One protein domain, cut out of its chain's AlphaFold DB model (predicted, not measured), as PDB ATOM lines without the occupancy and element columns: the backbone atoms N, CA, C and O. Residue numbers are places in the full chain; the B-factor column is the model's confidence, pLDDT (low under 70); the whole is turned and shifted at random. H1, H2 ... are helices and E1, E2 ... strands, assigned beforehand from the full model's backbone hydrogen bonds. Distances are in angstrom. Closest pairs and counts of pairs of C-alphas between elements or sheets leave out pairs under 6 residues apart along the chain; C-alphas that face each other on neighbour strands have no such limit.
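What this domain is: This is residues 366 to 415 of the 1136 residues of the protein "RRA1 protein" of Symbiodinium natans (UniProt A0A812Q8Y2). With little regular structure, a small pair of strands, E1 and E2, lies side by side between a loop, residues 374 to 391, towards one end and H2 with the last residues towards the other. The printed part has 50 residues, 18 in named elements, in the order E1, H1, E2, H2; the sheet is parallel, the class mixed. It is elongated, 36 by 23 by 14 A, and only just compact, close to loose, with a radius of gyration of the C-alphas of 11.3 A.

Where its parts are: E1, residues 366 to 368, begins at C-alpha 366 (61.000, -88.054, 72.253) and is 6.8 A long. H1, residues 369 to 373, measures 5.8 A, and E2, residues 392 to 394, 6.7 A. H2, residues 401 to 407, measures 10.1 A and ends at C-alpha 407 (79.639, -82.157, 67.599).

How they stand to each other: E1 and E2 are parallel at 21 degrees, with N 367 and O 392 within hydrogen-bond range at 3.0 A. E1, H1 and E2 form a strand-helix-strand unit, two parallel neighbour strands with a helix between them in the chain, with a right-handed crossover. The closest C-alphas of H1 and E2, Gly 369 and His 394, are 5.2 A apart. H2 is apart from E1 and H1. In H1 and H2 every O i to N i+4 pair is within range.

The domain as a whole: The C-alphas farthest apart, Gly 385 and Asp 415, are 36.1 A apart. The printed part has no cut; the link H1 to E2 is long. pLDDT is under 70 at residues 375 to 387 and 397 to 399.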
ATOM      1  N   ILE A 366      60.635 -87.013  73.198       91.94
ATOM      2  CA  ILE A 366      61.000 -88.054  72.253       91.94
ATOM      3  C   ILE A 366      61.312 -87.322  70.947       91.94
ATOM      4  O   ILE A 366      60.516 -87.283  70.011       91.94
ATOM      5  N   SER A 367      62.444 -86.616  70.934       87.25
ATOM      6  CA  SER A 367      62.784 -85.668  69.875       87.25
ATOM      7  C   SER A 367      63.356 -86.365  68.647       87.25
ATOM      8  O   SER A 367      64.328 -87.111  68.746       87.25
ATOM      9  N   HIS A 368      62.850 -86.034  67.462       86.88
ATOM     10  CA  HIS A 368      63.620 -86.237  66.235       86.88
ATOM     11  C   HIS A 368      64.695 -85.145  66.069       86.88
ATOM     12  O   HIS A 368      64.700 -84.133  66.782       86.88
ATOM     13  N   GLY A 369      65.622 -85.353  65.137       78.38
ATOM     14  CA  GLY A 369      66.903 -84.651  65.090       78.38
ATOM     15  C   GLY A 369      66.736 -83.155  64.911       78.38
ATOM     16  O   GLY A 369      67.332 -82.373  65.642       78.38
ATOM     17  N   MET A 370      65.852 -82.730  64.016       75.12
ATOM     18  CA  MET A 370      65.617 -81.305  63.786       75.12
ATOM     19  C   MET A 370      64.954 -80.628  65.006       75.12
ATOM     20  O   MET A 370      65.314 -79.502  65.347       75.12
ATOM     21  N   ASN A 371      64.062 -81.310  65.739       74.81
ATOM     22  CA  ASN A 371      63.538 -80.792  67.013       74.81
ATOM     23  C   ASN A 371      64.639 -80.711  68.094       74.81
ATOM     24  O   ASN A 371      64.737 -79.701  68.795       74.81
ATOM     25  N   TYR A 372      65.506 -81.723  68.209       81.19
ATOM     26  CA  TYR A 372      66.596 -81.716  69.189       81.19
ATOM     27  C   TYR A 372      67.678 -80.681  68.871       81.19
ATOM     28  O   TYR A 372      68.026 -79.877  69.732       81.19
ATOM     29  N   PHE A 373      68.215 -80.700  67.650       75.31
ATOM     30  CA  PHE A 373      69.299 -79.826  67.220       75.31
ATOM     31  C   PHE A 373      68.766 -78.418  66.951       75.31
ATOM     32  O   PHE A 373      69.137 -77.492  67.664       75.31
ATOM     33  N   TRP A 374      67.861 -78.237  65.981       70.75
ATOM     34  CA  TRP A 374      67.513 -76.898  65.492       70.75
ATOM     35  C   TRP A 374      66.704 -76.095  66.508       70.75
ATOM     36  O   TRP A 374      67.085 -74.967  66.819       70.75
ATOM     37  N   ARG A 375      65.640 -76.687  67.072       64.50
ATOM     38  CA  ARG A 375      64.802 -76.054  68.111       64.50
ATOM     39  C   ARG A 375      65.366 -76.183  69.527       64.50
ATOM     40  O   ARG A 375      64.752 -75.668  70.457       64.50
ATOM     41  N   LYS A 376      66.521 -76.840  69.698       67.81
ATOM     42  CA  LYS A 376      67.173 -77.072  70.995       67.81
ATOM     43  C   LYS A 376      66.187 -77.633  72.027       67.81
ATOM     44  O   LYS A 376      66.044 -77.065  73.104       67.81
ATOM     45  N   ALA A 377      65.503 -78.743  71.714       61.72
ATOM     46  CA  ALA A 377      64.507 -79.356  72.611       61.72
ATOM     47  C   ALA A 377      65.032 -79.573  74.048       61.72
ATOM     48  O   ALA A 377      64.310 -79.339  75.010       61.72
ATOM     49  N   TYR A 378      66.328 -79.876  74.191       66.69
ATOM     50  CA  TYR A 378      67.066 -79.962  75.462       66.69
ATOM     51  C   TYR A 378      67.166 -78.663  76.288       66.69
ATOM     52  O   TYR A 378      67.627 -78.706  77.427       66.69
ATOM     53  N   LYS A 379      66.747 -77.521  75.734       64.69
ATOM     54  CA  LYS A 379      66.644 -76.209  76.398       64.69
ATOM     55  C   LYS A 379      65.213 -75.700  76.543       64.69
ATOM     56  O   LYS A 379      64.987 -74.764  77.310       64.69
ATOM     57  N   LEU A 380      64.259 -76.263  75.799       62.34
ATOM     58  CA  LEU A 380      62.856 -75.873  75.912       62.34
ATOM     59  C   LEU A 380      62.353 -76.147  77.333       62.34
ATOM     60  O   LEU A 380      62.926 -76.953  78.069       62.34
ATOM     61  N   LYS A 381      61.265 -75.473  77.734       55.06
ATOM     62  CA  LYS A 381      60.598 -75.796  78.999       55.06
ATOM     63  C   LYS A 381      60.159 -77.257  78.944       55.06
ATOM     64  O   LYS A 381      59.247 -77.634  78.223       55.06
ATOM     65  N   SER A 382      60.906 -78.028  79.707       55.72
ATOM     66  CA  SER A 382      61.021 -79.476  79.748       55.72
ATOM     67  C   SER A 382      59.734 -80.285  79.817       55.72
ATOM     68  O   SER A 382      58.784 -79.909  80.513       55.72
ATOM     69  N   CYS A 383      59.859 -81.511  79.318       62.72
ATOM     70  CA  CYS A 383      59.138 -82.701  79.754       62.72
ATOM     71  C   CYS A 383      58.710 -82.661  81.222       62.72
ATOM     72  O   CYS A 383      59.537 -82.510  82.125       62.72
ATOM     73  N   ALA A 384      57.403 -82.787  81.458       60.34
ATOM     74  CA  ALA A 384      56.797 -82.784  82.792       60.34
ATOM     75  C   ALA A 384      57.198 -81.591  83.704       60.34
ATOM     76  O   ALA A 384      57.097 -81.680  84.929       60.34
ATOM     77  N   GLY A 385      57.648 -80.464  83.136       61.66
ATOM     78  CA  GLY A 385      57.937 -79.225  83.869       61.66
ATOM     79  C   GLY A 385      59.205 -79.219  84.742       61.66
ATOM     80  O   GLY A 385      59.380 -78.286  85.526       61.66
ATOM     81  N   ARG A 386      60.095 -80.216  84.625       56.88
ATOM     82  CA  ARG A 386      61.411 -80.256  85.300       56.88
ATOM     83  C   ARG A 386      62.540 -80.132  84.283       56.88
ATOM     84  O   ARG A 386      62.658 -81.045  83.481       56.88
ATOM     85  N   GLN A 387      63.381 -79.089  84.344       67.25
ATOM     86  CA  GLN A 387      64.494 -78.815  83.403       67.25
ATOM     87  C   GLN A 387      65.411 -80.036  83.155       67.25
ATOM     88  O   GLN A 387      66.451 -80.198  83.787       67.25
ATOM     89  N   GLN A 388      65.004 -80.899  82.231       73.75
ATOM     90  CA  GLN A 388      65.626 -82.165  81.872       73.75
ATOM     91  C   GLN A 388      65.687 -82.233  80.344       73.75
ATOM     92  O   GLN A 388      64.759 -81.747  79.686       73.75
ATOM     93  N   PRO A 389      66.758 -82.806  79.772       82.19
ATOM     94  CA  PRO A 389      66.817 -83.045  78.339       82.19
ATOM     95  C   PRO A 389      65.733 -84.057  77.916       82.19
ATOM     96  O   PRO A 389      65.277 -84.842  78.753       82.19
ATOM     97  N   PRO A 390      65.361 -84.082  76.622       88.81
ATOM     98  CA  PRO A 390      64.623 -85.178  76.006       88.81
ATOM     99  C   PRO A 390      65.185 -86.530  76.442       88.81
ATOM    100  O   PRO A 390      66.398 -86.675  76.580       88.81
ATOM    101  N   ALA A 391      64.329 -87.531  76.628       93.12
ATOM    102  CA  ALA A 391      64.779 -88.889  76.907       93.12
ATOM    103  C   ALA A 391      65.451 -89.530  75.687       93.12
ATOM    104  O   ALA A 391      66.353 -90.351  75.852       93.12
ATOM    105  N   VAL A 392      65.037 -89.145  74.475       94.69
ATOM    106  CA  VAL A 392      65.500 -89.748  73.218       94.69
ATOM    107  C   VAL A 392      65.746 -88.691  72.148       94.69
ATOM    108  O   VAL A 392      65.006 -87.709  72.053       94.69
ATOM    109  N   VAL A 393      66.762 -88.939  71.320       93.12
ATOM    110  CA  VAL A 393      67.078 -88.189  70.100       93.12
ATOM    111  C   VAL A 393      67.177 -89.146  68.914       93.12
ATOM    112  O   VAL A 393      68.037 -90.018  68.918       93.12
ATOM    113  N   HIS A 394      66.353 -88.985  67.879       93.12
ATOM    114  CA  HIS A 394      66.545 -89.665  66.588       93.12
ATOM    115  C   HIS A 394      67.375 -88.772  65.670       93.12
ATOM    116  O   HIS A 394      66.932 -87.678  65.354       93.12
ATOM    117  N   VAL A 395      68.544 -89.195  65.189       88.56
ATOM    118  CA  VAL A 395      69.431 -88.354  64.350       88.56
ATOM    119  C   VAL A 395      68.967 -88.301  62.877       88.56
ATOM    120  O   VAL A 395      69.759 -88.181  61.945       88.56
ATOM    121  N   ASN A 396      67.653 -88.349  62.646       80.31
ATOM    122  CA  ASN A 396      67.069 -88.193  61.321       80.31
ATOM    123  C   ASN A 396      66.964 -86.718  60.907       80.31
ATOM    124  O   ASN A 396      66.794 -85.827  61.744       80.31
ATOM    125  N   GLY A 397      67.056 -86.462  59.599       68.56
ATOM    126  CA  GLY A 397      67.018 -85.108  59.036       68.56
ATOM    127  C   GLY A 397      68.295 -84.280  59.235       68.56
ATOM    128  O   GLY A 397      68.268 -83.075  58.999       68.56
ATOM    129  N   VAL A 398      69.409 -84.893  59.659       69.38
ATOM    130  CA  VAL A 398      70.726 -84.241  59.740       69.38
ATOM    131  C   VAL A 398      71.834 -85.145  59.192       69.38
ATOM    132  O   VAL A 398      71.987 -86.279  59.636       69.38
ATOM    133  N   ASP A 399      72.637 -84.646  58.245       69.06
ATOM    134  CA  ASP A 399      73.717 -85.427  57.627       69.06
ATOM    135  C   ASP A 399      75.053 -84.665  57.516       69.06
ATOM    136  O   ASP A 399      75.074 -83.500  57.105       69.06
ATOM    137  N   PRO A 400      76.187 -85.306  57.881       81.31
ATOM    138  CA  PRO A 400      76.331 -86.727  58.189       81.31
ATOM    139  C   PRO A 400      76.042 -87.022  59.662       81.31
ATOM    140  O   PRO A 400      76.677 -86.446  60.545       81.31
ATOM    141  N   LYS A 401      75.173 -88.001  59.938       85.38
ATOM    142  CA  LYS A 401      74.742 -88.372  61.305       85.38
ATOM    143  C   LYS A 401      75.884 -88.472  62.338       85.38
ATOM    144  O   LYS A 401      75.783 -87.922  63.429       85.38
ATOM    145  N   MET A 402      77.018 -89.094  61.984       86.81
ATOM    146  CA  MET A 402      78.192 -89.226  62.875       86.81
ATOM    147  C   MET A 402      78.863 -87.889  63.236       86.81
ATOM    148  O   MET A 402      79.372 -87.748  64.344       86.81
ATOM    149  N   TYR A 403      78.891 -86.917  62.319       86.06
ATOM    150  CA  TYR A 403      79.419 -85.578  62.600       86.06
ATOM    151  C   TYR A 403      78.526 -84.864  63.616       86.06
ATOM    152  O   TYR A 403      79.022 -84.399  64.639       86.06
ATOM    153  N   PHE A 404      77.208 -84.863  63.379       84.75
ATOM    154  CA  PHE A 404      76.229 -84.268  64.291       84.75
ATOM    155  C   PHE A 404      76.286 -84.906  65.681       84.75
ATOM    156  O   PHE A 404      76.298 -84.194  66.680       84.75
ATOM    157  N   LEU A 405      76.382 -86.236  65.761       89.81
ATOM    158  CA  LEU A 405      76.522 -86.942  67.034       89.81
ATOM    159  C   LEU A 405      77.749 -86.473  67.828       89.81
ATOM    160  O   LEU A 405      77.622 -86.151  69.008       89.81
ATOM    161  N   ARG A 406      78.921 -86.391  67.190       89.75
ATOM    162  CA  ARG A 406      80.165 -85.958  67.849       89.75
ATOM    163  C   ARG A 406      80.119 -84.487  68.254       89.75
ATOM    164  O   ARG A 406      80.388 -84.164  69.407       89.75
ATOM    165  N   ASP A 407      79.704 -83.603  67.347       86.69
ATOM    166  CA  ASP A 407      79.639 -82.157  67.599       86.69
ATOM    167  C   ASP A 407      78.754 -81.805  68.811       86.69
ATOM    168  O   ASP A 407      79.051 -80.923  69.626       86.69
ATOM    169  N   ARG A 408      77.669 -82.569  68.960       85.81
ATOM    170  CA  ARG A 408      76.641 -82.392  69.987       85.81
ATOM    171  C   ARG A 408      76.901 -83.202  71.261       85.81
ATOM    172  O   ARG A 408      76.052 -83.175  72.148       85.81
ATOM    173  N   ASN A 409      78.054 -83.870  71.380       89.06
ATOM    174  CA  ASN A 409      78.422 -84.716  72.528       89.06
ATOM    175  C   ASN A 409      77.421 -85.872  72.785       89.06
ATOM    176  O   ASN A 409      77.116 -86.235  73.921       89.06
ATOM    177  N   LEU A 410      76.888 -86.430  71.693       92.50
ATOM    178  CA  LEU A 410      75.997 -87.598  71.637       92.50
ATOM    179  C   LEU A 410      76.701 -88.847  71.071       92.50
ATOM    180  O   LEU A 410      76.067 -89.878  70.837       92.50
ATOM    181  N   TRP A 411      78.007 -88.747  70.816       94.94
ATOM    182  CA  TRP A 411      78.858 -89.854  70.400       94.94
ATOM    183  C   TRP A 411      79.572 -90.445  71.619       94.94
ATOM    184  O   TRP A 411      80.249 -89.735  72.356       94.94
ATOM    185  N   TYR A 412      79.389 -91.741  71.847       95.19
ATOM    186  CA  TYR A 412      79.883 -92.479  73.011       95.19
ATOM    187  C   TYR A 412      80.885 -93.577  72.648       95.19
ATOM    188  O   TYR A 412      81.417 -94.233  73.542       95.19
ATOM    189  N   ILE A 413      81.147 -93.786  71.355       94.88
ATOM    190  CA  ILE A 413      82.254 -94.631  70.909       94.88
ATOM    191  C   ILE A 413      83.551 -93.859  71.114       94.88
ATOM    192  O   ILE A 413      83.722 -92.768  70.573       94.88
ATOM    193  N   ASP A 414      84.482 -94.467  71.843       92.44
ATOM    194  CA  ASP A 414      85.867 -94.029  71.826       92.44
ATOM    195  C   ASP A 414      86.503 -94.398  70.477       92.44
ATOM    196  O   ASP A 414      86.915 -95.535  70.261       92.44
ATOM    197  N   ASP A 415      86.533 -93.430  69.559       91.94
ATOM    198  CA  ASP A 415      87.172 -93.534  68.244       91.94
ATOM    199  C   ASP A 415      88.348 -92.559  68.075       91.94
ATOM    200  O   ASP A 415      88.728 -92.220  66.953       91.94
TER     201      ASP A 415